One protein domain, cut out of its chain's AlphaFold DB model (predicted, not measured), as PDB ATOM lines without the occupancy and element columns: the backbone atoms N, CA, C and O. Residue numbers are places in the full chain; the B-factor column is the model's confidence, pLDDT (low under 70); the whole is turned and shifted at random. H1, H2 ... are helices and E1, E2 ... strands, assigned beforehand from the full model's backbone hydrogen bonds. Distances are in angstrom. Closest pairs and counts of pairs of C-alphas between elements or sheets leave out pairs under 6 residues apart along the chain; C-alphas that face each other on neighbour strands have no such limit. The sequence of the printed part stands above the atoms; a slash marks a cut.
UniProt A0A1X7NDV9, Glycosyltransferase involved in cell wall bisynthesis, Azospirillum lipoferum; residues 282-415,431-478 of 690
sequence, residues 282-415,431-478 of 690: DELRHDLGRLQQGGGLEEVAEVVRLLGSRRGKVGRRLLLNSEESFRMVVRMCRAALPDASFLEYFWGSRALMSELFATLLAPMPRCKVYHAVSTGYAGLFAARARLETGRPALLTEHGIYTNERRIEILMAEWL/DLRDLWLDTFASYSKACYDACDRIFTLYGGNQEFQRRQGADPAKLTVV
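What this domain is: This is residues 282 to 415 and 431 to 478 of the 690 residues of the protein "Glycosyltransferase involved in cell wall bisynthesis" of Azospirillum lipoferum (UniProt A0A1X7NDV9). A small wall of four parallel strands, in the order E1 E2 E3 E4, stands at one end, with H6 and H9 over one face of it. H6 also packs on a body of mostly crossed helices: H8 runs through its middle, H5 and H7 lie beside H8, the hairpin of H1 and H2 stands about perpendicular to H8 and meets it with its linked end, at Leu 291 of H1 and residues 297 to 300 of H2, and H3 and H4 cover the end away from the sheet. The printed part has 182 residues, mixed in class, with nine named helices and four named strands, in the order H1 H2 H3 H4 H5 E1 H6 E2 H7 H8 E3 H9 E4. It is compact, with a radius of gyration of the C-alphas of 16.4 A and spans of 47 by 38 by 22 A.

How they stand to each other: Start at E1, residues 370 to 372, parallel to E2, residues 393 to 397; N 394 and O 370 are 2.8 A apart, within hydrogen-bond range. E3, residues 453 to 456, is parallel to E2, with N 455 and O 395 at 2.7 A, and E4, residues 475 to 477, is parallel to E3, with N 456 and O 476 at 3.0 A. H6, residues 377 to 389, and H9, residues 459 to 467, are on the same face, at heights over the sheet of 7.5 A and 9.2 A: two layers, helices on one face of a sheet. E1, H6, E2 and E3, H9, E4 are strand-helix-strand units, parallel neighbours with a helix between, with right-handed crossovers. H8, residues 432 to 450, only grazes the sheet with residues 447 to 450; its residues 443 to 450 touch H6, closest C-alphas Ala 383 and Ala 450, 5.1 A. H5, residues 342 to 361, touches H8 with residues 344 to 352 alone, at a shallow tilt of 19 degrees, closest C-alphas Tyr 345 and Leu 432, 6.6 A. H7, residues 401 to 411, touches H8 the opposite way, at 7 degrees, closest C-alphas Thr 402 and Phe 440, 6.2 A. H1, residues 282 to 291, and H2, residues 297 to 310, form a hairpin. H3, residues 318 to 321, and H4, residues 323 to 336, touch only at the corner, only just, with 3 pairs of C-alphas within 8 A. Every O i to N i+4 pair is within range in H1, H4, H5, H6, H7 and H8, against 9 of 10 in H2 and 3 of 5 in H9; H3 is too short for one.

Where its parts are: Find C-alpha 282 at (-3.016, -13.166, -39.796), where H1 begins. H8 spans 27.3 A, H5 26.7 A, H2 and H4 20.0 A each; E4 ends at C-alpha 477, (-42.330, -6.295, -52.364).

The domain as a whole: Residues 416 to 430 are not printed; C-alphas 415 and 431 are 9.2 A apart. Of the links printed whole, none is long. Confidence is under 70 at 38 residues, among them 282 to 295 and 309 to 319.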
ATOM      1  N   ASP A 282      -2.084 -12.843 -40.870       52.16
ATOM      2  CA  ASP A 282      -3.016 -13.166 -39.796       52.16
ATOM      3  C   ASP A 282      -4.360 -12.438 -39.986       52.16
ATOM      4  O   ASP A 282      -5.389 -12.951 -39.543       52.16
ATOM      5  N   GLU A 283      -4.372 -11.326 -40.743       52.84
ATOM      6  CA  GLU A 283      -5.580 -10.634 -41.226       52.84
ATOM      7  C   GLU A 283      -6.487 -11.600 -42.003       52.84
ATOM      8  O   GLU A 283      -7.601 -11.878 -41.565       52.84
ATOM      9  N   LEU A 284      -5.991 -12.228 -43.083       61.34
ATOM     10  CA  LEU A 284      -6.812 -13.117 -43.920       61.34
ATOM     11  C   LEU A 284      -7.366 -14.314 -43.132       61.34
ATOM     12  O   LEU A 284      -8.508 -14.725 -43.347       61.34
ATOM     13  N   ARG A 285      -6.577 -14.864 -42.200       61.56
ATOM     14  CA  ARG A 285      -7.027 -15.913 -41.270       61.56
ATOM     15  C   ARG A 285      -8.139 -15.400 -40.354       61.56
ATOM     16  O   ARG A 285      -9.104 -16.126 -40.110       61.56
ATOM     17  N   HIS A 286      -7.978 -14.203 -39.797       56.19
ATOM     18  CA  HIS A 286      -8.928 -13.617 -38.862       56.19
ATOM     19  C   HIS A 286     -10.243 -13.263 -39.565       56.19
ATOM     20  O   HIS A 286     -11.296 -13.658 -39.074       56.19
ATOM     21  N   ASP A 287     -10.190 -12.647 -40.748       59.88
ATOM     22  CA  ASP A 287     -11.366 -12.293 -41.545       59.88
ATOM     23  C   ASP A 287     -12.121 -13.514 -42.066       59.88
ATOM     24  O   ASP A 287     -13.338 -13.583 -41.919       59.88
ATOM     25  N   LEU A 288     -11.426 -14.524 -42.608       66.56
ATOM     26  CA  LEU A 288     -12.076 -15.778 -43.009       66.56
ATOM     27  C   LEU A 288     -12.665 -16.526 -41.805       66.56
ATOM     28  O   LEU A 288     -13.729 -17.129 -41.930       66.56
ATOM     29  N   GLY A 289     -12.006 -16.466 -40.644       58.12
ATOM     30  CA  GLY A 289     -12.526 -17.011 -39.390       58.12
ATOM     31  C   GLY A 289     -13.799 -16.298 -38.925       58.12
ATOM     32  O   GLY A 289     -14.795 -16.963 -38.658       58.12
ATOM     33  N   ARG A 290     -13.797 -14.957 -38.888       61.41
ATOM     34  CA  ARG A 290     -14.967 -14.133 -38.532       61.41
ATOM     35  C   ARG A 290     -16.119 -14.319 -39.522       61.41
ATOM     36  O   ARG A 290     -17.255 -14.524 -39.104       61.41
ATOM     37  N   LEU A 291     -15.833 -14.360 -40.824       67.94
ATOM     38  CA  LEU A 291     -16.826 -14.601 -41.875       67.94
ATOM     39  C   LEU A 291     -17.485 -15.991 -41.775       67.94
ATOM     40  O   LEU A 291     -18.620 -16.160 -42.208       67.94
ATOM     41  N   GLN A 292     -16.807 -16.986 -41.196       68.94
ATOM     42  CA  GLN A 292     -17.389 -18.303 -40.896       68.94
ATOM     43  C   GLN A 292     -18.091 -18.376 -39.524       68.94
ATOM     44  O   GLN A 292     -18.644 -19.416 -39.172       68.94
ATOM     45  N   GLN A 293     -18.068 -17.293 -38.741       63.97
ATOM     46  CA  GLN A 293     -18.583 -17.212 -37.367       63.97
ATOM     47  C   GLN A 293     -19.603 -16.069 -37.174       63.97
ATOM     48  O   GLN A 293     -19.776 -15.586 -36.058       63.97
ATOM     49  N   GLY A 294     -20.288 -15.633 -38.239       60.53
ATOM     50  CA  GLY A 294     -21.339 -14.607 -38.156       60.53
ATOM     51  C   GLY A 294     -20.914 -13.184 -38.545       60.53
ATOM     52  O   GLY A 294     -21.603 -12.235 -38.173       60.53
ATOM     53  N   GLY A 295     -19.795 -13.020 -39.262       69.06
ATOM     54  CA  GLY A 295     -19.345 -11.735 -39.817       69.06
ATOM     55  C   GLY A 295     -20.310 -11.115 -40.843       69.06
ATOM     56  O   GLY A 295     -21.390 -11.632 -41.129       69.06
ATOM     57  N   GLY A 296     -19.930  -9.979 -41.424       77.44
ATOM     58  CA  GLY A 296     -20.769  -9.228 -42.360       77.44
ATOM     59  C   GLY A 296     -19.989  -8.588 -43.503       77.44
ATOM     60  O   GLY A 296     -19.024  -9.147 -44.028       77.44
ATOM     61  N   LEU A 297     -20.450  -7.412 -43.940       87.38
ATOM     62  CA  LEU A 297     -19.857  -6.716 -45.083       87.38
ATOM     63  C   LEU A 297     -18.406  -6.272 -44.845       87.38
ATOM     64  O   LEU A 297     -17.641  -6.210 -45.803       87.38
ATOM     65  N   GLU A 298     -18.027  -5.988 -43.599       79.19
ATOM     66  CA  GLU A 298     -16.673  -5.557 -43.232       79.19
ATOM     67  C   GLU A 298     -15.653  -6.679 -43.479       79.19
ATOM     68  O   GLU A 298     -14.710  -6.485 -44.246       79.19
ATOM     69  N   GLU A 299     -15.899  -7.892 -42.973       79.56
ATOM     70  CA  GLU A 299     -15.064  -9.065 -43.269       79.56
ATOM     71  C   GLU A 299     -15.023  -9.381 -44.771       79.56
ATOM     72  O   GLU A 299     -13.967  -9.714 -45.313       79.56
ATOM     73  N   VAL A 300     -16.153  -9.259 -45.483       85.69
ATOM     74  CA  VAL A 300     -16.173  -9.448 -46.944       85.69
ATOM     75  C   VAL A 300     -15.307  -8.398 -47.648       85.69
ATOM     76  O   VAL A 300     -14.595  -8.746 -48.590       85.69
ATOM     77  N   ALA A 301     -15.330  -7.140 -47.203       86.00
ATOM     78  CA  ALA A 301     -14.511  -6.071 -47.767       86.00
ATOM     79  C   ALA A 301     -13.011  -6.313 -47.545       86.00
ATOM     80  O   ALA A 301     -12.235  -6.171 -48.494       86.00
ATOM     81  N   GLU A 302     -12.611  -6.766 -46.357       79.19
ATOM     82  CA  GLU A 302     -11.216  -7.095 -46.052       79.19
ATOM     83  C   GLU A 302     -10.717  -8.313 -46.844       79.19
ATOM     84  O   GLU A 302      -9.689  -8.229 -47.526       79.19
ATOM     85  N   VAL A 303     -11.489  -9.406 -46.909       81.44
ATOM     86  CA  VAL A 303     -11.146 -10.563 -47.763       81.44
ATOM     87  C   VAL A 303     -11.054 -10.147 -49.240       81.44
ATOM     88  O   VAL A 303     -10.146 -10.585 -49.953       81.44
ATOM     89  N   VAL A 304     -11.942  -9.266 -49.720       85.50
ATOM     90  CA  VAL A 304     -11.883  -8.711 -51.085       85.50
ATOM     91  C   VAL A 304     -10.634  -7.846 -51.299       85.50
ATOM     92  O   VAL A 304      -9.983  -8.003 -52.336       85.50
ATOM     93  N   ARG A 305     -10.245  -6.991 -50.342       83.75
ATOM     94  CA  ARG A 305      -9.014  -6.176 -50.392       83.75
ATOM     95  C   ARG A 305      -7.772  -7.064 -50.488       83.75
ATOM     96  O   ARG A 305      -6.957  -6.903 -51.406       83.75
ATOM     97  N   LEU A 306      -7.656  -8.031 -49.578       75.88
ATOM     98  CA  LEU A 306      -6.526  -8.956 -49.473       75.88
ATOM     99  C   LEU A 306      -6.369  -9.790 -50.754       75.88
ATOM    100  O   LEU A 306      -5.291  -9.805 -51.362       75.88
ATOM    101  N   LEU A 307      -7.456 -10.400 -51.240       75.94
ATOM    102  CA  LEU A 307      -7.464 -11.158 -52.497       75.94
ATOM    103  C   LEU A 307      -7.273 -10.263 -53.733       75.94
ATOM    104  O   LEU A 307      -6.646 -10.691 -54.705       75.94
ATOM    105  N   GLY A 308      -7.766  -9.021 -53.710       70.38
ATOM    106  CA  GLY A 308      -7.692  -8.068 -54.819       70.38
ATOM    107  C   GLY A 308      -6.257  -7.770 -55.257       70.38
ATOM    108  O   GLY A 308      -5.945  -7.846 -56.447       70.38
ATOM    109  N   SER A 309      -5.347  -7.551 -54.301       65.94
ATOM    110  CA  SER A 309      -3.910  -7.330 -54.565       65.94
ATOM    111  C   SER A 309      -3.198  -8.536 -55.224       65.94
ATOM    112  O   SER A 309      -2.188  -8.387 -55.939       65.94
ATOM    113  N   ARG A 310      -3.759  -9.736 -55.011       60.25
ATOM    114  CA  ARG A 310      -3.259 -11.053 -55.441       60.25
ATOM    115  C   ARG A 310      -4.015 -11.609 -56.666       60.25
ATOM    116  O   ARG A 310      -3.607 -12.629 -57.231       60.25
ATOM    117  N   ARG A 311      -5.075 -10.933 -57.130       66.44
ATOM    118  CA  ARG A 311      -5.954 -11.349 -58.239       66.44
ATOM    119  C   ARG A 311      -5.155 -11.572 -59.531       66.44
ATOM    120  O   ARG A 311      -4.445 -10.688 -60.001       66.44
ATOM    121  N   GLY A 312      -5.246 -12.777 -60.096       55.22
ATOM    122  CA  GLY A 312      -4.499 -13.178 -61.299       55.22
ATOM    123  C   GLY A 312      -3.019 -13.533 -61.078       55.22
ATOM    124  O   GLY A 312      -2.384 -14.006 -62.016       55.22
ATOM    125  N   LYS A 313      -2.487 -13.351 -59.860       51.97
ATOM    126  CA  LYS A 313      -1.168 -13.851 -59.416       51.97
ATOM    127  C   LYS A 313      -1.301 -15.114 -58.558       51.97
ATOM    128  O   LYS A 313      -0.398 -15.932 -58.525       51.97
ATOM    129  N   VAL A 314      -2.432 -15.260 -57.867       53.00
ATOM    130  CA  VAL A 314      -2.767 -16.397 -57.004       53.00
ATOM    131  C   VAL A 314      -4.016 -17.085 -57.558       53.00
ATOM    132  O   VAL A 314      -5.038 -16.441 -57.795       53.00
ATOM    133  N   GLY A 315      -3.929 -18.395 -57.797       56.94
ATOM    134  CA  GLY A 315      -5.047 -19.211 -58.281       56.94
ATOM    135  C   GLY A 315      -5.740 -19.997 -57.165       56.94
ATOM    136  O   GLY A 315      -5.131 -20.294 -56.139       56.94
ATOM    137  N   ARG A 316      -6.984 -20.446 -57.403       60.50
ATOM    138  CA  ARG A 316      -7.758 -21.296 -56.466       60.50
ATOM    139  C   ARG A 316      -6.988 -22.540 -55.994       60.50
ATOM    140  O   ARG A 316      -7.191 -22.999 -54.880       60.50
ATOM    141  N   ARG A 317      -6.088 -23.087 -56.824       58.25
ATOM    142  CA  ARG A 317      -5.228 -24.218 -56.434       58.25
ATOM    143  C   ARG A 317      -4.190 -23.851 -55.368       58.25
ATOM    144  O   ARG A 317      -3.896 -24.707 -54.546       58.25
ATOM    145  N   LEU A 318      -3.665 -22.628 -55.369       60.56
ATOM    146  CA  LEU A 318      -2.668 -22.189 -54.393       60.56
ATOM    147  C   LEU A 318      -3.332 -21.932 -53.030       60.56
ATOM    148  O   LEU A 318      -2.886 -22.486 -52.036       60.56
ATOM    149  N   LEU A 319      -4.484 -21.246 -53.006       64.81
ATOM    150  CA  LEU A 319      -5.263 -20.942 -51.786       64.81
ATOM    151  C   LEU A 319      -5.879 -22.153 -51.054       64.81
ATOM    152  O   LEU A 319      -6.499 -21.981 -50.008       64.81
ATOM    153  N   LEU A 320      -5.806 -23.358 -51.630       70.38
ATOM    154  CA  LEU A 320      -6.478 -24.556 -51.101       70.38
ATOM    155  C   LEU A 320      -5.587 -25.802 -51.038       70.38
ATOM    156  O   LEU A 320      -6.023 -26.817 -50.495       70.38
ATOM    157  N   ASN A 321      -4.394 -25.772 -51.641       69.56
ATOM    158  CA  ASN A 321      -3.477 -26.919 -51.690       69.56
ATOM    159  C   ASN A 321      -2.024 -26.536 -51.333       69.56
ATOM    160  O   ASN A 321      -1.110 -27.289 -51.664       69.56
ATOM    161  N   SER A 322      -1.798 -25.380 -50.696       70.31
ATOM    162  CA  SER A 322      -0.490 -25.016 -50.133       70.31
ATOM    163  C   SER A 322      -0.350 -25.472 -48.673       70.31
ATOM    164  O   SER A 322      -1.349 -25.724 -47.990       70.31
ATOM    165  N   GLU A 323       0.888 -25.564 -48.178       63.62
ATOM    166  CA  GLU A 323       1.173 -25.941 -46.786       63.62
ATOM    167  C   GLU A 323       0.613 -24.894 -45.801       63.62
ATOM    168  O   GLU A 323       0.075 -25.224 -44.745       63.62
ATOM    169  N   GLU A 324       0.654 -23.622 -46.190       67.56
ATOM    170  CA  GLU A 324       0.140 -22.470 -45.448       67.56
ATOM    171  C   GLU A 324      -1.389 -22.515 -45.368       67.56
ATOM    172  O   GLU A 324      -1.958 -22.314 -44.296       67.56
ATOM    173  N   SER A 325      -2.047 -22.868 -46.478       72.62
ATOM    174  CA  SER A 325      -3.501 -23.064 -46.546       72.62
ATOM    175  C   SER A 325      -3.941 -24.189 -45.601       72.62
ATOM    176  O   SER A 325      -4.907 -24.038 -44.855       72.62
ATOM    177  N   PHE A 326      -3.190 -25.295 -45.561       76.31
ATOM    178  CA  PHE A 326      -3.415 -26.385 -44.609       76.31
ATOM    179  C   PHE A 326      -3.210 -25.930 -43.153       76.31
ATOM    180  O   PHE A 326      -4.094 -26.125 -42.319       76.31
ATOM    181  N   ARG A 327      -2.099 -25.243 -42.841       74.50
ATOM    182  CA  ARG A 327      -1.824 -24.674 -41.504       74.50
ATOM    183  C   ARG A 327      -2.876 -23.644 -41.067       74.50
ATOM    184  O   ARG A 327      -3.147 -23.516 -39.872       74.50
ATOM    185  N   MET A 328      -3.468 -22.898 -41.999       77.19
ATOM    186  CA  MET A 328      -4.587 -21.991 -41.732       77.19
ATOM    187  C   MET A 328      -5.838 -22.780 -41.327       77.19
ATOM    188  O   MET A 328      -6.368 -22.535 -40.247       77.19
ATOM    189  N   VAL A 329      -6.239 -23.790 -42.109       81.75
ATOM    190  CA  VAL A 329      -7.402 -24.646 -41.802       81.75
ATOM    191  C   VAL A 329      -7.221 -25.414 -40.482       81.75
ATOM    192  O   VAL A 329      -8.164 -25.494 -39.701       81.75
ATOM    193  N   VAL A 330      -6.013 -25.894 -40.158       77.94
ATOM    194  CA  VAL A 330      -5.700 -26.494 -38.840       77.94
ATOM    195  C   VAL A 330      -5.942 -25.504 -37.693       77.94
ATOM    196  O   VAL A 330      -6.527 -25.873 -36.674       77.94
ATOM    197  N   ARG A 331      -5.517 -24.243 -37.843       72.69
ATOM    198  CA  ARG A 331      -5.735 -23.196 -36.830       72.69
ATOM    199  C   ARG A 331      -7.211 -22.810 -36.713       72.69
ATOM    200  O   ARG A 331      -7.700 -22.673 -35.597       72.69
ATOM    201  N   MET A 332      -7.926 -22.702 -37.834       76.62
ATOM    202  CA  MET A 332      -9.368 -22.425 -37.848       76.62
ATOM    203  C   MET A 332     -10.171 -23.563 -37.196       76.62
ATOM    204  O   MET A 332     -11.046 -23.281 -36.383       76.62
ATOM    205  N   CYS A 333      -9.806 -24.831 -37.436       79.00
ATOM    206  CA  CYS A 333     -10.414 -25.992 -36.772       79.00
ATOM    207  C   CYS A 333     -10.281 -25.902 -35.249       79.00
ATOM    208  O   CYS A 333     -11.278 -25.959 -34.538       79.00
ATOM    209  N   ARG A 334      -9.053 -25.694 -34.751       70.19
ATOM    210  CA  ARG A 334      -8.769 -25.589 -33.309       70.19
ATOM    211  C   ARG A 334      -9.496 -24.424 -32.631       70.19
ATOM    212  O   ARG A 334      -9.757 -24.507 -31.438       70.19
ATOM    213  N   ALA A 335      -9.790 -23.352 -33.367       65.00
ATOM    214  CA  ALA A 335     -10.493 -22.185 -32.840       65.00
ATOM    215  C   ALA A 335     -12.026 -22.325 -32.893       65.00
ATOM    216  O   ALA A 335     -12.703 -21.912 -31.958       65.00
ATOM    217  N   ALA A 336     -12.575 -22.876 -33.980       67.56
ATOM    218  CA  ALA A 336     -14.020 -22.935 -34.210       67.56
ATOM    219  C   ALA A 336     -14.677 -24.212 -33.660       67.56
ATOM    220  O   ALA A 336     -15.807 -24.162 -33.179       67.56
ATOM    221  N   LEU A 337     -13.987 -25.351 -33.777       71.56
ATOM    222  CA  LEU A 337     -14.501 -26.698 -33.511       71.56
ATOM    223  C   LEU A 337     -13.372 -27.602 -32.951       71.56
ATOM    224  O   LEU A 337     -12.949 -28.544 -33.625       71.56
ATOM    225  N   PRO A 338     -12.847 -27.319 -31.738       64.88
ATOM    226  CA  PRO A 338     -11.704 -28.043 -31.164       64.88
ATOM    227  C   PRO A 338     -11.972 -29.533 -30.899       64.88
ATOM    228  O   PRO A 338     -11.041 -30.331 -30.964       64.88
ATOM    229  N   ASP A 339     -13.231 -29.895 -30.639       68.19
ATOM    230  CA  ASP A 339     -13.672 -31.260 -30.314       68.19
ATOM    231  C   ASP A 339     -14.096 -32.084 -31.551       68.19
ATOM    232  O   ASP A 339     -14.462 -33.252 -31.415       68.19
ATOM    233  N   ALA A 340     -14.112 -31.488 -32.749       70.38
ATOM    234  CA  ALA A 340     -14.607 -32.138 -33.963       70.38
ATOM    235  C   ALA A 340     -13.518 -32.937 -34.699       70.38
ATOM    236  O   ALA A 340     -12.318 -32.692 -34.557       70.38
ATOM    237  N   SER A 341     -13.937 -33.859 -35.572       78.12
ATOM    238  CA  SER A 341     -13.018 -34.536 -36.488       78.12
ATOM    239  C   SER A 341     -12.350 -33.523 -37.418       78.12
ATOM    240  O   SER A 341     -12.998 -32.908 -38.272       78.12
ATOM    241  N   PHE A 342     -11.025 -33.385 -37.312       78.44
ATOM    242  CA  PHE A 342     -10.262 -32.517 -38.212       78.44
ATOM    243  C   PHE A 342     -10.450 -32.903 -39.688       78.44
ATOM    244  O   PHE A 342     -10.431 -32.029 -40.551       78.44
ATOM    245  N   LEU A 343     -10.666 -34.188 -39.997       79.00
ATOM    246  CA  LEU A 343     -10.889 -34.645 -41.370       79.00
ATOM    247  C   LEU A 343     -12.210 -34.101 -41.939       79.00
ATOM    248  O   LEU A 343     -12.235 -33.608 -43.066       79.00
ATOM    249  N   GLU A 344     -13.286 -34.149 -41.153       75.38
ATOM    250  CA  GLU A 344     -14.603 -33.619 -41.533       75.38
ATOM    251  C   GLU A 344     -14.554 -32.093 -41.652       75.38
ATOM    252  O   GLU A 344     -14.966 -31.533 -42.672       75.38
ATOM    253  N   TYR A 345     -13.948 -31.424 -40.663       81.00
ATOM    254  CA  TYR A 345     -13.729 -29.980 -40.693       81.00
ATOM    255  C   TYR A 345     -12.924 -29.541 -41.920       81.00
ATOM    256  O   TYR A 345     -13.279 -28.559 -42.576       81.00
ATOM    257  N   PHE A 346     -11.844 -30.260 -42.244       83.06
ATOM    258  CA  PHE A 346     -10.973 -29.955 -43.374       83.06
ATOM    259  C   PHE A 346     -11.743 -30.004 -44.694       83.06
ATOM    260  O   PHE A 346     -11.690 -29.040 -45.458       83.06
ATOM    261  N   TRP A 347     -12.494 -31.079 -44.957       82.81
ATOM    262  CA  TRP A 347     -13.269 -31.198 -46.195       82.81
ATOM    263  C   TRP A 347     -14.447 -30.219 -46.251       82.81
ATOM    264  O   TRP A 347     -14.636 -29.576 -47.286       82.81
ATOM    265  N   GLY A 348     -15.179 -30.035 -45.148       81.69
ATOM    266  CA  GLY A 348     -16.295 -29.091 -45.068       81.69
ATOM    267  C   GLY A 348     -15.860 -27.639 -45.284       81.69
ATOM    268  O   GLY A 348     -16.387 -26.949 -46.157       81.69
ATOM    269  N   SER A 349     -14.836 -27.187 -44.555       80.62
ATOM    270  CA  SER A 349     -14.295 -25.825 -44.681       80.62
ATOM    271  C   SER A 349     -13.695 -25.580 -46.064       80.62
ATOM    272  O   SER A 349     -13.908 -24.527 -46.664       80.62
ATOM    273  N   ARG A 350     -12.994 -26.575 -46.621       83.31
ATOM    274  CA  ARG A 350     -12.442 -26.512 -47.979       83.31
ATOM    275  C   ARG A 350     -13.533 -26.404 -49.044       83.31
ATOM    276  O   ARG A 350     -13.303 -25.711 -50.036       83.31
ATOM    277  N   ALA A 351     -14.690 -27.045 -48.871       84.19
ATOM    278  CA  ALA A 351     -15.821 -26.897 -49.788       84.19
ATOM    279  C   ALA A 351     -16.356 -25.452 -49.777       84.19
ATOM    280  O   ALA A 351     -16.378 -24.814 -50.829       84.19
ATOM    281  N   LEU A 352     -16.654 -24.899 -48.594       84.12
ATOM    282  CA  LEU A 352     -17.085 -23.500 -48.427       84.12
ATOM    283  C   LEU A 352     -16.077 -22.508 -49.034       84.12
ATOM    284  O   LEU A 352     -16.426 -21.662 -49.859       84.12
ATOM    285  N   MET A 353     -14.793 -22.646 -48.684       84.38
ATOM    286  CA  MET A 353     -13.723 -21.775 -49.185       84.38
ATOM    287  C   MET A 353     -13.515 -21.892 -50.701       84.38
ATOM    288  O   MET A 353     -13.140 -20.912 -51.343       84.38
ATOM    289  N   SER A 354     -13.762 -23.064 -51.302       84.12
ATOM    290  CA  SER A 354     -13.606 -23.268 -52.751       84.12
ATOM    291  C   SER A 354     -14.561 -22.408 -53.569       84.12
ATOM    292  O   SER A 354     -14.139 -21.815 -54.568       84.12
ATOM    293  N   GLU A 355     -15.819 -22.328 -53.136       86.81
ATOM    294  CA  GLU A 355     -16.871 -21.571 -53.814       86.81
ATOM    295  C   GLU A 355     -16.827 -20.082 -53.447       86.81
ATOM    296  O   GLU A 355     -16.977 -19.225 -54.326       86.81
ATOM    297  N   LEU A 356     -16.468 -19.751 -52.199       88.00
ATOM    298  CA  LEU A 356     -16.142 -18.381 -51.796       88.00
ATOM    299  C   LEU A 356     -15.015 -17.803 -52.664       88.00
ATOM    300  O   LEU A 356     -15.191 -16.762 -53.298       88.00
ATOM    301  N   PHE A 357     -13.869 -18.483 -52.767       85.69
ATOM    302  CA  PHE A 357     -12.756 -18.000 -53.586       85.69
ATOM    303  C   PHE A 357     -13.073 -18.016 -55.082       85.69
ATOM    304  O   PHE A 357     -12.611 -17.123 -55.789       85.69
ATOM    305  N   ALA A 358     -13.869 -18.966 -55.588       84.81
ATOM    306  CA  ALA A 358     -14.336 -18.917 -56.975       84.81
ATOM    307  C   ALA A 358     -15.135 -17.627 -57.245       84.81
ATOM    308  O   ALA A 358     -14.845 -16.917 -58.209       84.81
ATOM    309  N   THR A 359     -16.053 -17.277 -56.343       89.19
ATOM    310  CA  THR A 359     -16.885 -16.065 -56.402       89.19
ATOM    311  C   THR A 359     -16.054 -14.783 -56.280       89.19
ATOM    312  O   THR A 359     -16.145 -13.876 -57.114       89.19
ATOM    313  N   LEU A 360     -15.190 -14.700 -55.264       87.19
ATOM    314  CA  LEU A 360     -14.396 -13.501 -54.995       87.19
ATOM    315  C   LEU A 360     -13.269 -13.290 -56.013       87.19
ATOM    316  O   LEU A 360     -12.919 -12.140 -56.285       87.19
ATOM    317  N   LEU A 361     -12.729 -14.347 -56.634       83.38
ATOM    318  CA  LEU A 361     -11.694 -14.244 -57.673       83.38
ATOM    319  C   LEU A 361     -12.248 -14.097 -59.100       83.38
ATOM    320  O   LEU A 361     -11.501 -13.649 -59.974       83.38
ATOM    321  N   ALA A 362     -13.527 -14.411 -59.339       86.00
ATOM    322  CA  ALA A 362     -14.147 -14.348 -60.663       86.00
ATOM    323  C   ALA A 362     -13.959 -12.975 -61.357       86.00
ATOM    324  O   ALA A 362     -14.020 -11.929 -60.692       86.00
ATOM    325  N   PRO A 363     -13.746 -12.939 -62.690       85.69
ATOM    326  CA  PRO A 363     -13.669 -11.691 -63.447       85.69
ATOM    327  C   PRO A 363     -14.938 -10.854 -63.272       85.69
ATOM    328  O   PRO A 363     -16.043 -11.376 -63.399       85.69
ATOM    329  N   MET A 364     -14.790  -9.555 -63.005       88.69
ATOM    330  CA  MET A 364     -15.940  -8.664 -62.861       88.69
ATOM    331  C   MET A 364     -16.282  -7.994 -64.201       88.69
ATOM    332  O   MET A 364     -15.426  -7.298 -64.758       88.69
ATOM    333  N   PRO A 365     -17.505  -8.166 -64.735       90.50
ATOM    334  CA  PRO A 365     -17.964  -7.391 -65.880       90.50
ATOM    335  C   PRO A 365     -18.195  -5.936 -65.455       90.50
ATOM    336  O   PRO A 365     -18.621  -5.671 -64.332       90.50
ATOM    337  N   ARG A 366     -17.936  -4.978 -66.351       90.06
ATOM    338  CA  ARG A 366     -18.248  -3.561 -66.108       90.06
ATOM    339  C   ARG A 366     -19.736  -3.314 -66.351       90.06
ATOM    340  O   ARG A 366     -20.154  -3.262 -67.505       90.06
ATOM    341  N   CYS A 367     -20.501  -3.118 -65.282       92.88
ATOM    342  CA  CYS A 367     -21.932  -2.814 -65.344       92.88
ATOM    343  C   CYS A 367     -22.225  -1.422 -64.757       92.88
ATOM    344  O   CYS A 367     -21.415  -0.863 -64.016       92.88
ATOM    345  N   LYS A 368     -23.387  -0.848 -65.097       93.81
ATOM    346  CA  LYS A 368     -23.915   0.355 -64.425       93.81
ATOM    347  C   LYS A 368     -24.672   0.013 -63.137       93.81
ATOM    348  O   LYS A 368     -24.623   0.797 -62.200       93.81
ATOM    349  N   VAL A 369     -25.301  -1.159 -63.091       95.50
ATOM    350  CA  VAL A 369     -26.009  -1.734 -61.937       95.50
ATOM    351  C   VAL A 369     -25.718  -3.236 -61.917       95.50
ATOM    352  O   VAL A 369     -25.609  -3.850 -62.982       95.50
ATOM    353  N   TYR A 370     -25.592  -3.823 -60.730       95.81
ATOM    354  CA  TYR A 370     -25.506  -5.271 -60.525       95.81
ATOM    355  C   TYR A 370     -26.786  -5.745 -59.829       95.81
ATOM    356  O   TYR A 370     -27.233  -5.097 -58.891       95.81
ATOM    357  N   HIS A 371     -27.385  -6.853 -60.269       97.12
ATOM    358  CA  HIS A 371     -28.603  -7.399 -59.658       97.12
ATOM    359  C   HIS A 371     -28.431  -8.901 -59.405       97.12
ATOM    360  O   HIS A 371     -28.209  -9.665 -60.344       97.12
ATOM    361  N   ALA A 372     -28.494  -9.309 -58.136       95.94
ATOM    362  CA  ALA A 372     -28.461 -10.704 -57.708       95.94
ATOM    363  C   ALA A 372     -29.877 -11.254 -57.470       95.94
ATOM    364  O   ALA A 372     -30.769 -10.525 -57.047       95.94
ATOM    365  N   VAL A 373     -30.055 -12.558 -57.699       93.56
ATOM    366  CA  VAL A 373     -31.326 -13.289 -57.498       93.56
ATOM    367  C   VAL A 373     -31.345 -14.150 -56.219       93.56
ATOM    368  O   VAL A 373     -32.250 -14.959 -56.014       93.56
ATOM    369  N   SER A 374     -30.311 -14.023 -55.382       92.12
ATOM    370  CA  SER A 374     -30.209 -14.621 -54.046       92.12
ATOM    371  C   SER A 374     -29.047 -14.006 -53.257       92.12
ATOM    372  O   SER A 374     -28.095 -13.484 -53.841       92.12
ATOM    373  N   THR A 375     -29.100 -14.109 -51.929       89.56
ATOM    374  CA  THR A 375     -28.047 -13.673 -50.987       89.56
ATOM    375  C   THR A 375     -26.788 -14.544 -50.953       89.56
ATOM    376  O   THR A 375     -25.801 -14.160 -50.333       89.56
ATOM    377  N   GLY A 376     -26.792 -15.715 -51.600       88.38
ATOM    378  CA  GLY A 376     -25.652 -16.638 -51.619       88.38
ATOM    379  C   GLY A 376     -24.464 -16.136 -52.449       88.38
ATOM    380  O   GLY A 376     -24.150 -14.951 -52.500       88.38
ATOM    381  N   TYR A 377     -23.800 -17.033 -53.180       91.31
ATOM    382  CA  TYR A 377     -22.647 -16.659 -54.016       91.31
ATOM    383  C   TYR A 377     -22.964 -15.567 -55.063       91.31
ATOM    384  O   TYR A 377     -22.116 -14.726 -55.354       91.31
ATOM    385  N   ALA A 378     -24.198 -15.516 -55.584       92.81
ATOM    386  CA  ALA A 378     -24.649 -14.436 -56.467       92.81
ATOM    387  C   ALA A 378     -24.707 -13.076 -55.743       92.81
ATOM    388  O   ALA A 378     -24.220 -12.073 -56.268       92.81
ATOM    389  N   GLY A 379     -25.250 -13.056 -54.524       93.81
ATOM    390  CA  GLY A 379     -25.288 -11.883 -53.659       93.81
ATOM    391  C   GLY A 379     -23.887 -11.417 -53.271       93.81
ATOM    392  O   GLY A 379     -23.574 -10.244 -53.451       93.81
ATOM    393  N   LEU A 380     -23.004 -12.328 -52.842       93.38
ATOM    394  CA  LEU A 380     -21.604 -12.010 -52.529       93.38
ATOM    395  C   LEU A 380     -20.881 -11.364 -53.716       93.38
ATOM    396  O   LEU A 380     -20.079 -10.448 -53.533       93.38
ATOM    397  N   PHE A 381     -21.168 -11.811 -54.941       94.31
ATOM    398  CA  PHE A 381     -20.621 -11.190 -56.142       94.31
ATOM    399  C   PHE A 381     -21.149  -9.760 -56.346       94.31
ATOM    400  O   PHE A 381     -20.368  -8.877 -56.700       94.31
ATOM    401  N   ALA A 382     -22.435  -9.504 -56.086       95.06
ATOM    402  CA  ALA A 382     -23.015  -8.159 -56.134       95.06
ATOM    403  C   ALA A 382     -22.482  -7.248 -55.009       95.06
ATOM    404  O   ALA A 382     -22.120  -6.103 -55.280       95.06
ATOM    405  N   ALA A 383     -22.331  -7.762 -53.785       94.88
ATOM    406  CA  ALA A 383     -21.715  -7.054 -52.663       94.88
ATOM    407  C   ALA A 383     -20.256  -6.679 -52.974       94.88
ATOM    408  O   ALA A 383     -19.859  -5.520 -52.855       94.88
ATOM    409  N   ARG A 384     -19.471  -7.627 -53.501       93.62
ATOM    410  CA  ARG A 384     -18.122  -7.361 -54.015       93.62
ATOM    411  C   ARG A 384     -18.131  -6.321 -55.141       93.62
ATOM    412  O   ARG A 384     -17.248  -5.471 -55.174       93.62
ATOM    413  N   ALA A 385     -19.092  -6.365 -56.062       93.38
ATOM    414  CA  ALA A 385     -19.196  -5.379 -57.138       93.38
ATOM    415  C   ALA A 385     -19.474  -3.967 -56.608       93.38
ATOM    416  O   ALA A 385     -18.840  -3.008 -57.060       93.38
ATOM    417  N   ARG A 386     -20.334  -3.848 -55.592       93.00
ATOM    418  CA  ARG A 386     -20.594  -2.596 -54.874       93.00
ATOM    419  C   ARG A 386     -19.342  -2.033 -54.200       93.00
ATOM    420  O   ARG A 386     -19.136  -0.819 -54.246       93.00
ATOM    421  N   LEU A 387     -18.520  -2.904 -53.610       91.69
ATOM    422  CA  LEU A 387     -17.256  -2.561 -52.950       91.69
ATOM    423  C   LEU A 387     -16.151  -2.165 -53.948       91.69
ATOM    424  O   LEU A 387     -15.542  -1.113 -53.793       91.69
ATOM    425  N   GLU A 388     -15.901  -2.968 -54.990       89.81
ATOM    426  CA  GLU A 388     -14.804  -2.731 -55.950       89.81
ATOM    427  C   GLU A 388     -15.089  -1.590 -56.944       89.81
ATOM    428  O   GLU A 388     -14.148  -1.039 -57.515       89.81
ATOM    429  N   THR A 389     -16.360  -1.251 -57.205       90.31
ATOM    430  CA  THR A 389     -16.727  -0.305 -58.285       90.31
ATOM    431  C   THR A 389     -17.591   0.878 -57.858       90.31
ATOM    432  O   THR A 389     -17.880   1.733 -58.693       90.31
ATOM    433  N   GLY A 390     -18.080   0.909 -56.612       90.25
ATOM    434  CA  GLY A 390     -19.017   1.932 -56.128       90.25
ATOM    435  C   GLY A 390     -20.404   1.919 -56.793       90.25
ATOM    436  O   GLY A 390     -21.262   2.716 -56.414       90.25
ATOM    437  N   ARG A 391     -20.640   1.030 -57.771       92.81
ATOM    438  CA  ARG A 391     -21.885   0.916 -58.546       92.81
ATOM    439  C   ARG A 391     -23.020   0.302 -57.742       92.81
ATOM    440  O   ARG A 391     -22.744  -0.633 -56.996       92.81
ATOM    441  N   PRO A 392     -24.279   0.714 -57.975       94.81
ATOM    442  CA  PRO A 392     -25.414   0.139 -57.277       94.81
ATOM    443  C   PRO A 392     -25.514  -1.384 -57.383       94.81
ATOM    444  O   PRO A 392     -25.327  -1.962 -58.463       94.81
ATOM    445  N   ALA A 393     -25.860  -2.002 -56.257       95.81
ATOM    446  CA  ALA A 393     -26.169  -3.418 -56.146       95.81
ATOM    447  C   ALA A 393     -27.625  -3.600 -55.704       95.81
ATOM    448  O   ALA A 393     -28.093  -2.976 -54.756       95.81
ATOM    449  N   LEU A 394     -28.339  -4.467 -56.407       97.12
ATOM    450  CA  LEU A 394     -29.725  -4.829 -56.154       97.12
ATOM    451  C   LEU A 394     -29.795  -6.318 -55.814       97.12
ATOM    452  O   LEU A 394     -28.994  -7.117 -56.312       97.12
ATOM    453  N   LEU A 395     -30.796  -6.698 -55.031       96.94
ATOM    454  CA  LEU A 395     -31.075  -8.084 -54.674       96.94
ATOM    455  C   LEU A 395     -32.572  -8.360 -54.824       96.94
ATOM    456  O   LEU A 395     -33.369  -7.623 -54.262       96.94
ATOM    457  N   THR A 396     -32.944  -9.442 -55.502       94.75
ATOM    458  CA  THR A 396     -34.281 -10.049 -55.414       94.75
ATOM    459  C   THR A 396     -34.136 -11.433 -54.807       94.75
ATOM    460  O   THR A 396     -33.391 -12.247 -55.339       94.75
ATOM    461  N   GLU A 397     -34.842 -11.733 -53.718       89.19
ATOM    462  CA  GLU A 397     -34.887 -13.092 -53.171       89.19
ATOM    463  C   GLU A 397     -36.191 -13.795 -53.549       89.19
ATOM    464  O   GLU A 397     -37.266 -13.492 -53.024       89.19
ATOM    465  N   HIS A 398     -36.078 -14.776 -54.450       83.06
ATOM    466  CA  HIS A 398     -37.200 -15.641 -54.824       83.06
ATOM    467  C   HIS A 398     -37.574 -16.648 -53.724       83.06
ATOM    468  O   HIS A 398     -38.705 -17.118 -53.684       83.06
ATOM    469  N   GLY A 399     -36.638 -16.937 -52.821       79.56
ATOM    470  CA  GLY A 399     -36.794 -17.704 -51.590       79.56
ATOM    471  C   GLY A 399     -35.718 -17.249 -50.603       79.56
ATOM    472  O   GLY A 399     -34.713 -16.668 -51.019       79.56
ATOM    473  N   ILE A 400     -35.928 -17.456 -49.300       78.94
ATOM    474  CA  ILE A 400     -34.930 -17.086 -48.285       78.94
ATOM    475  C   ILE A 400     -33.784 -18.097 -48.363       78.94
ATOM    476  O   ILE A 400     -33.890 -19.212 -47.844       78.94
ATOM    477  N   TYR A 401     -32.690 -17.717 -49.025       80.88
ATOM    478  CA  TYR A 401     -31.606 -18.634 -49.393       80.88
ATOM    479  C   TYR A 401     -31.002 -19.364 -48.183       80.88
ATOM    480  O   TYR A 401     -30.707 -20.555 -48.255       80.88
ATOM    481  N   THR A 402     -30.874 -18.680 -47.045       76.56
ATOM    482  CA  THR A 402     -30.415 -19.274 -45.775       76.56
ATOM    483  C   THR A 402     -31.356 -20.346 -45.239       76.56
ATOM    484  O   THR A 402     -30.877 -21.335 -44.692       76.56
ATOM    485  N   ASN A 403     -32.672 -20.198 -45.414       75.44
ATOM    486  CA  ASN A 403     -33.647 -21.205 -44.997       75.44
ATOM    487  C   ASN A 403     -33.581 -22.428 -45.921       75.44
ATOM    488  O   ASN A 403     -33.591 -23.554 -45.431       75.44
ATOM    489  N   GLU A 404     -33.429 -22.222 -47.233       77.44
ATOM    490  CA  GLU A 404     -33.202 -23.313 -48.191       77.44
ATOM    491  C   GLU A 404     -31.907 -24.071 -47.880       77.44
ATOM    492  O   GLU A 404     -31.935 -25.293 -47.726       77.44
ATOM    493  N   ARG A 405     -30.782 -23.356 -47.701       79.38
ATOM    494  CA  ARG A 405     -29.512 -23.972 -47.287       79.38
ATOM    495  C   ARG A 405     -29.657 -24.690 -45.947       79.38
ATOM    496  O   ARG A 405     -29.117 -25.776 -45.799       79.38
ATOM    497  N   ARG A 406     -30.401 -24.133 -44.985       76.50
ATOM    498  CA  ARG A 406     -30.632 -24.763 -43.677       76.50
ATOM    499  C   ARG A 406     -31.394 -26.075 -43.788       76.50
ATOM    500  O   ARG A 406     -31.006 -27.031 -43.128       76.50
ATOM    501  N   ILE A 407     -32.437 -26.133 -44.614       70.19
ATOM    502  CA  ILE A 407     -33.179 -27.374 -44.871       70.19
ATOM    503  C   ILE A 407     -32.251 -28.407 -45.522       70.19
ATOM    504  O   ILE A 407     -32.150 -29.520 -45.019       70.19
ATOM    505  N   GLU A 408     -31.502 -28.034 -46.564       70.19
ATOM    506  CA  GLU A 408     -30.552 -28.945 -47.220       70.19
ATOM    507  C   GLU A 408     -29.443 -29.450 -46.279       70.19
ATOM    508  O   GLU A 408     -29.144 -30.640 -46.278       70.19
ATOM    509  N   ILE A 409     -28.852 -28.573 -45.457       74.94
ATOM    510  CA  ILE A 409     -27.798 -28.913 -44.482       74.94
ATOM    511  C   ILE A 409     -28.332 -29.853 -43.392       74.94
ATOM    512  O   ILE A 409     -27.616 -30.754 -42.965       74.94
ATOM    513  N   LEU A 410     -29.581 -29.671 -42.948       67.88
ATOM    514  CA  LEU A 410     -30.227 -30.556 -41.972       67.88
ATOM    515  C   LEU A 410     -30.653 -31.903 -42.580       67.88
ATOM    516  O   LEU A 410     -30.687 -32.899 -41.867       67.88
ATOM    517  N   MET A 411     -30.963 -31.946 -43.880       61.94
ATOM    518  CA  MET A 411     -31.299 -33.178 -44.610       61.94
ATOM    519  C   MET A 411     -30.068 -33.936 -45.141       61.94
ATOM    520  O   MET A 411     -30.208 -35.024 -45.697       61.94
ATOM    521  N   ALA A 412     -28.864 -33.378 -45.010       64.56
ATOM    522  CA  ALA A 412     -27.644 -33.947 -45.567       64.56
ATOM    523  C   ALA A 412     -27.094 -35.111 -44.720       64.56
ATOM    524  O   ALA A 412     -26.373 -34.898 -43.747       64.56
ATOM    525  N   GLU A 413     -27.334 -36.348 -45.164       57.06
ATOM    526  CA  GLU A 413     -26.843 -37.584 -44.519       57.06
ATOM    527  C   GLU A 413     -25.311 -37.647 -44.343       57.06
ATOM    528  O   GLU A 413     -24.815 -38.354 -43.472       57.06
ATOM    529  N   TRP A 414     -24.545 -36.907 -45.157       59.31
ATOM    530  CA  TRP A 414     -23.075 -36.873 -45.108       59.31
ATOM    531  C   TRP A 414     -22.504 -35.906 -44.057       59.31
ATOM    532  O   TRP A 414     -21.314 -35.974 -43.746       59.31
ATOM    533  N   LEU A 415     -23.326 -35.005 -43.509       56.09
ATOM    534  CA  LEU A 415     -22.985 -34.182 -42.350       56.09
ATOM    535  C   LEU A 415     -23.330 -34.987 -41.097       56.09
ATOM    536  O   LEU A 415     -24.410 -34.817 -40.525       56.09
ATOM    537  N   ASP A 431     -21.320 -28.047 -34.059       73.06
ATOM    538  CA  ASP A 431     -20.898 -29.008 -35.083       73.06
ATOM    539  C   ASP A 431     -20.537 -28.334 -36.426       73.06
ATOM    540  O   ASP A 431     -20.480 -27.105 -36.560       73.06
ATOM    541  N   LEU A 432     -20.252 -29.153 -37.444       76.44
ATOM    542  CA  LEU A 432     -19.950 -28.671 -38.794       76.44
ATOM    543  C   LEU A 432     -21.175 -28.042 -39.488       76.44
ATOM    544  O   LEU A 432     -20.998 -27.160 -40.328       76.44
ATOM    545  N   ARG A 433     -22.405 -28.442 -39.135       78.88
ATOM    546  CA  ARG A 433     -23.641 -27.851 -39.672       78.88
ATOM    547  C   ARG A 433     -23.776 -26.415 -39.175       78.88
ATOM    548  O   ARG A 433     -23.997 -25.525 -39.994       78.88
ATOM    549  N   ASP A 434     -23.550 -26.165 -37.885       76.88
ATOM    550  CA  ASP A 434     -23.573 -24.815 -37.302       76.88
ATOM    551  C   ASP A 434     -22.559 -23.878 -37.994       76.88
ATOM    552  O   ASP A 434     -22.890 -22.741 -38.323       76.88
ATOM    553  N   LEU A 435     -21.345 -24.359 -38.306       79.00
ATOM    554  CA  LEU A 435     -20.349 -23.595 -39.081       79.00
ATOM    555  C   LEU A 435     -20.863 -23.203 -40.481       79.00
ATOM    556  O   LEU A 435     -20.657 -22.072 -40.928       79.00
ATOM    557  N   TRP A 436     -21.524 -24.124 -41.185       84.75
ATOM    558  CA  TRP A 436     -22.083 -23.858 -42.514       84.75
ATOM    559  C   TRP A 436     -23.251 -22.867 -42.451       84.75
ATOM    560  O   TRP A 436     -23.322 -21.955 -43.276       84.75
ATOM    561  N   LEU A 437     -24.137 -23.014 -41.462       81.62
ATOM    562  CA  LEU A 437     -25.263 -22.105 -41.235       81.62
ATOM    563  C   LEU A 437     -24.782 -20.678 -40.946       81.62
ATOM    564  O   LEU A 437     -25.242 -19.746 -41.607       81.62
ATOM    565  N   ASP A 438     -23.814 -20.513 -40.041       80.44
ATOM    566  CA  ASP A 438     -23.225 -19.209 -39.711       80.44
ATOM    567  C   ASP A 438     -22.520 -18.582 -40.920       80.44
ATOM    568  O   ASP A 438     -22.665 -17.385 -41.178       80.44
ATOM    569  N   THR A 439     -21.810 -19.386 -41.719       83.81
ATOM    570  CA  THR A 439     -21.151 -18.915 -42.948       83.81
ATOM    571  C   THR A 439     -22.170 -18.354 -43.952       83.81
ATOM    572  O   THR A 439     -22.002 -17.243 -44.456       83.81
ATOM    573  N   PHE A 440     -23.271 -19.069 -44.220       88.00
ATOM    574  CA  PHE A 440     -24.315 -18.581 -45.133       88.00
ATOM    575  C   PHE A 440     -25.138 -17.419 -44.556       88.00
ATOM    576  O   PHE A 440     -25.571 -16.545 -45.314       88.00
ATOM    577  N   ALA A 441     -25.323 -17.357 -43.234       84.50
ATOM    578  CA  ALA A 441     -25.912 -16.196 -42.569       84.50
ATOM    579  C   ALA A 441     -25.032 -14.947 -42.758       84.50
ATOM    580  O   ALA A 441     -25.543 -13.898 -43.149       84.50
ATOM    581  N   SER A 442     -23.712 -15.090 -42.595       85.06
ATOM    582  CA  SER A 442     -22.729 -14.016 -42.802       85.06
ATOM    583  C   SER A 442     -22.751 -13.484 -44.236       85.06
ATOM    584  O   SER A 442     -22.781 -12.273 -44.463       85.06
ATOM    585  N   TYR A 443     -22.820 -14.386 -45.223       90.00
ATOM    586  CA  TYR A 443     -22.959 -14.009 -46.634       90.00
ATOM    587  C   TYR A 443     -24.229 -13.188 -46.859       90.00
ATOM    588  O   TYR A 443     -24.191 -12.155 -47.522       90.00
ATOM    589  N   SER A 444     -25.338 -13.608 -46.253       90.75
ATOM    590  CA  SER A 444     -26.633 -12.952 -46.429       90.75
ATOM    591  C   SER A 444     -26.674 -11.574 -45.785       90.75
ATOM    592  O   SER A 444     -27.082 -10.616 -46.442       90.75
ATOM    593  N   LYS A 445     -26.132 -11.441 -44.568       89.31
ATOM    594  CA  LYS A 445     -25.927 -10.148 -43.910       89.31
ATOM    595  C   LYS A 445     -25.098  -9.206 -44.787       89.31
ATOM    596  O   LYS A 445     -25.548  -8.104 -45.087       89.31
ATOM    597  N   ALA A 446     -23.937  -9.659 -45.274       91.50
ATOM    598  CA  ALA A 446     -23.079  -8.862 -46.152       91.50
ATOM    599  C   ALA A 446     -23.804  -8.397 -47.432       91.50
ATOM    600  O   ALA A 446     -23.580  -7.282 -47.904       91.50
ATOM    601  N   CYS A 447     -24.706  -9.218 -47.976       94.44
ATOM    602  CA  CYS A 447     -25.517  -8.857 -49.135       94.44
ATOM    603  C   CYS A 447     -26.583  -7.807 -48.816       94.44
ATOM    604  O   CYS A 447     -26.711  -6.843 -49.573       94.44
ATOM    605  N   TYR A 448     -27.326  -7.954 -47.713       94.38
ATOM    606  CA  TYR A 448     -28.321  -6.959 -47.298       94.38
ATOM    607  C   TYR A 448     -27.670  -5.609 -46.946       94.38
ATOM    608  O   TYR A 448     -28.197  -4.546 -47.293       94.38
ATOM    609  N   ASP A 449     -26.500  -5.643 -46.302       93.25
ATOM    610  CA  ASP A 449     -25.700  -4.460 -45.980       93.25
ATOM    611  C   ASP A 449     -25.245  -3.739 -47.265       93.25
ATOM    612  O   ASP A 449     -25.401  -2.520 -47.378       93.25
ATOM    613  N   ALA A 450     -24.744  -4.486 -48.260       94.88
ATOM    614  CA  ALA A 450     -24.181  -3.923 -49.488       94.88
ATOM    615  C   ALA A 450     -25.217  -3.459 -50.519       94.88
ATOM    616  O   ALA A 450     -24.963  -2.489 -51.232       94.88
ATOM    617  N   CYS A 451     -26.355  -4.145 -50.648       95.56
ATOM    618  CA  CYS A 451     -27.349  -3.787 -51.659       95.56
ATOM    619  C   CYS A 451     -28.034  -2.459 -51.314       95.56
ATOM    620  O   CYS A 451     -28.318  -2.173 -50.152       95.56
ATOM    621  N   ASP A 452     -28.313  -1.646 -52.328       94.94
ATOM    622  CA  ASP A 452     -28.995  -0.359 -52.193       94.94
ATOM    623  C   ASP A 452     -30.531  -0.555 -52.110       94.94
ATOM    624  O   ASP A 452     -31.217   0.207 -51.428       94.94
ATOM    625  N   ARG A 453     -31.075  -1.624 -52.724       95.62
ATOM    626  CA  ARG A 453     -32.480  -2.073 -52.595       95.62
ATOM    627  C   ARG A 453     -32.572  -3.603 -52.548       95.62
ATOM    628  O   ARG A 453     -31.773  -4.295 -53.183       95.62
ATOM    629  N   ILE A 454     -33.554  -4.111 -51.804       96.25
ATOM    630  CA  ILE A 454     -33.796  -5.540 -51.567       96.25
ATOM    631  C   ILE A 454     -35.270  -5.841 -51.867       96.25
ATOM    632  O   ILE A 454     -36.170  -5.241 -51.279       96.25
ATOM    633  N   PHE A 455     -35.518  -6.779 -52.776       95.38
ATOM    634  CA  PHE A 455     -36.842  -7.147 -53.254       95.38
ATOM    635  C   PHE A 455     -37.259  -8.530 -52.756       95.38
ATOM    636  O   PHE A 455     -36.474  -9.483 -52.781       95.38
ATOM    637  N   THR A 456     -38.518  -8.648 -52.336       92.81
ATOM    638  CA  THR A 456     -39.149  -9.922 -51.968       92.81
ATOM    639  C   THR A 456     -40.398 -10.176 -52.787       92.81
ATOM    640  O   THR A 456     -41.078  -9.248 -53.219       92.81
ATOM    641  N   LEU A 457     -40.743 -11.451 -52.941       91.94
ATOM    642  CA  LEU A 457     -41.940 -11.852 -53.677       91.94
ATOM    643  C   LEU A 457     -43.255 -11.571 -52.932       91.94
ATOM    644  O   LEU A 457     -44.291 -11.381 -53.563       91.94
ATOM    645  N   TYR A 458     -43.213 -11.545 -51.598       90.50
ATOM    646  CA  TYR A 458     -44.359 -11.275 -50.724       90.50
ATOM    647  C   TYR A 458     -43.902 -10.698 -49.372       90.50
ATOM    648  O   TYR A 458     -42.693 -10.598 -49.110       90.50
ATOM    649  N   GLY A 459     -44.856 -10.297 -48.524       87.12
ATOM    650  CA  GLY A 459     -44.578  -9.605 -47.260       87.12
ATOM    651  C   GLY A 459     -43.924 -10.492 -46.197       87.12
ATOM    652  O   GLY A 459     -42.957 -10.075 -45.563       87.12
ATOM    653  N   GLY A 460     -44.385 -11.736 -46.033       85.81
ATOM    654  CA  GLY A 460     -43.887 -12.640 -44.984       85.81
ATOM    655  C   GLY A 460     -42.385 -12.945 -45.065       85.81
ATOM    656  O   GLY A 460     -41.728 -13.045 -44.030       85.81
ATOM    657  N   ASN A 461     -41.801 -12.989 -46.269       86.62
ATOM    658  CA  ASN A 461     -40.348 -13.137 -46.442       86.62
ATOM    659  C   ASN A 461     -39.550 -11.963 -45.842       86.62
ATOM    660  O   ASN A 461     -38.445 -12.171 -45.342       86.62
ATOM    661  N   GLN A 462     -40.100 -10.745 -45.835       88.31
ATOM    662  CA  GLN A 462     -39.406  -9.568 -45.297       88.31
ATOM    663  C   GLN A 462     -39.167  -9.679 -43.793       88.31
ATOM    664  O   GLN A 462     -38.136  -9.225 -43.308       88.31
ATOM    665  N   GLU A 463     -40.065 -10.323 -43.048       86.38
ATOM    666  CA  GLU A 463     -39.880 -10.540 -41.611       86.38
ATOM    667  C   GLU A 463     -38.664 -11.439 -41.323       86.38
ATOM    668  O   GLU A 463     -37.878 -11.153 -40.420       86.38
ATOM    669  N   PHE A 464     -38.432 -12.473 -42.141       84.00
ATOM    670  CA  PHE A 464     -37.218 -13.292 -42.046       84.00
ATOM    671  C   PHE A 464     -35.955 -12.495 -42.391       84.00
ATOM    672  O   PHE A 464     -34.969 -12.580 -41.659       84.00
ATOM    673  N   GLN A 465     -35.985 -11.679 -43.448       87.88
ATOM    674  CA  GLN A 465     -34.843 -10.844 -43.842       87.88
ATOM    675  C   GLN A 465     -34.499  -9.795 -42.774       87.88
ATOM    676  O   GLN A 465     -33.328  -9.614 -42.439       87.88
ATOM    677  N   ARG A 466     -35.504  -9.155 -42.160       89.00
ATOM    678  CA  ARG A 466     -35.313  -8.201 -41.050       89.00
ATOM    679  C   ARG A 466     -34.652  -8.858 -39.840       89.00
ATOM    680  O   ARG A 466     -33.723  -8.287 -39.275       89.00
ATOM    681  N   ARG A 467     -35.060 -10.083 -39.484       84.81
ATOM    682  CA  ARG A 467     -34.407 -10.886 -38.427       84.81
ATOM    683  C   ARG A 467     -32.957 -11.261 -38.757       84.81
ATOM    684  O   ARG A 467     -32.197 -11.563 -37.845       84.81
ATOM    685  N   GLN A 468     -32.573 -11.223 -40.032       81.62
ATOM    686  CA  GLN A 468     -31.208 -11.446 -40.520       81.62
ATOM    687  C   GLN A 468     -30.419 -10.140 -40.747       81.62
ATOM    688  O   GLN A 468     -29.321 -10.175 -41.297       81.62
ATOM    689  N   GLY A 469     -30.957  -8.993 -40.317       84.69
ATOM    690  CA  GLY A 469     -30.283  -7.694 -40.386       84.69
ATOM    691  C   GLY A 469     -30.591  -6.854 -41.628       84.69
ATOM    692  O   GLY A 469     -29.979  -5.803 -41.792       84.69
ATOM    693  N   ALA A 470     -31.532  -7.255 -42.489       91.75
ATOM    694  CA  ALA A 470     -31.934  -6.419 -43.618       91.75
ATOM    695  C   ALA A 470     -32.622  -5.123 -43.152       91.75
ATOM    696  O   ALA A 470     -33.628  -5.157 -42.438       91.75
ATOM    697  N   ASP A 471     -32.092  -3.983 -43.600       94.00
ATOM    698  CA  ASP A 471     -32.639  -2.652 -43.324       94.00
ATOM    699  C   ASP A 471     -34.067  -2.510 -43.900       94.00
ATOM    700  O   ASP A 471     -34.243  -2.593 -45.122       94.00
ATOM    701  N   PRO A 472     -35.092  -2.245 -43.061       93.94
ATOM    702  CA  PRO A 472     -36.467  -2.055 -43.512       93.94
ATOM    703  C   PRO A 472     -36.650  -0.966 -44.576       93.94
ATOM    704  O   PRO A 472     -37.564  -1.079 -45.388       93.94
ATOM    705  N   ALA A 473     -35.792   0.060 -44.621       95.81
ATOM    706  CA  ALA A 473     -35.864   1.116 -45.634       95.81
ATOM    707  C   ALA A 473     -35.461   0.629 -47.043       95.81
ATOM    708  O   ALA A 473     -35.868   1.213 -48.053       95.81
ATOM    709  N   LYS A 474     -34.685  -0.458 -47.132       95.25
ATOM    710  CA  LYS A 474     -34.257  -1.066 -48.400       95.25
ATOM    711  C   LYS A 474     -35.255  -2.086 -48.947       95.25
ATOM    712  O   LYS A 474     -35.208  -2.367 -50.145       95.25
ATOM    713  N   LEU A 475     -36.121  -2.637 -48.093       95.38
ATOM    714  CA  LEU A 475     -37.060  -3.709 -48.428       95.38
ATOM    715  C   LEU A 475     -38.236  -3.197 -49.267       95.38
ATOM    716  O   LEU A 475     -38.789  -2.125 -49.024       95.38
ATOM    717  N   THR A 476     -38.642  -3.957 -50.284       94.94
ATOM    718  CA  THR A 476     -39.825  -3.673 -51.115       94.94
ATOM    719  C   THR A 476     -40.376  -4.971 -51.703       94.94
ATOM    720  O   THR A 476     -39.619  -5.839 -52.121       94.94
ATOM    721  N   VAL A 477     -41.701  -5.135 -51.718       93.06
ATOM    722  CA  VAL A 477     -42.330  -6.295 -52.364       93.06
ATOM    723  C   VAL A 477     -42.421  -6.036 -53.869       93.06
ATOM    724  O   VAL A 477     -43.065  -5.076 -54.289       93.06
ATOM    725  N   VAL A 478     -41.799  -6.898 -54.671       94.62
ATOM    726  CA  VAL A 478     -41.982  -6.971 -56.128       94.62
ATOM    727  C   VAL A 478     -42.222  -8.444 -56.467       94.62
ATOM    728  O   VAL A 478     -41.274  -9.234 -56.448       94.62
TER     729      VAL A 478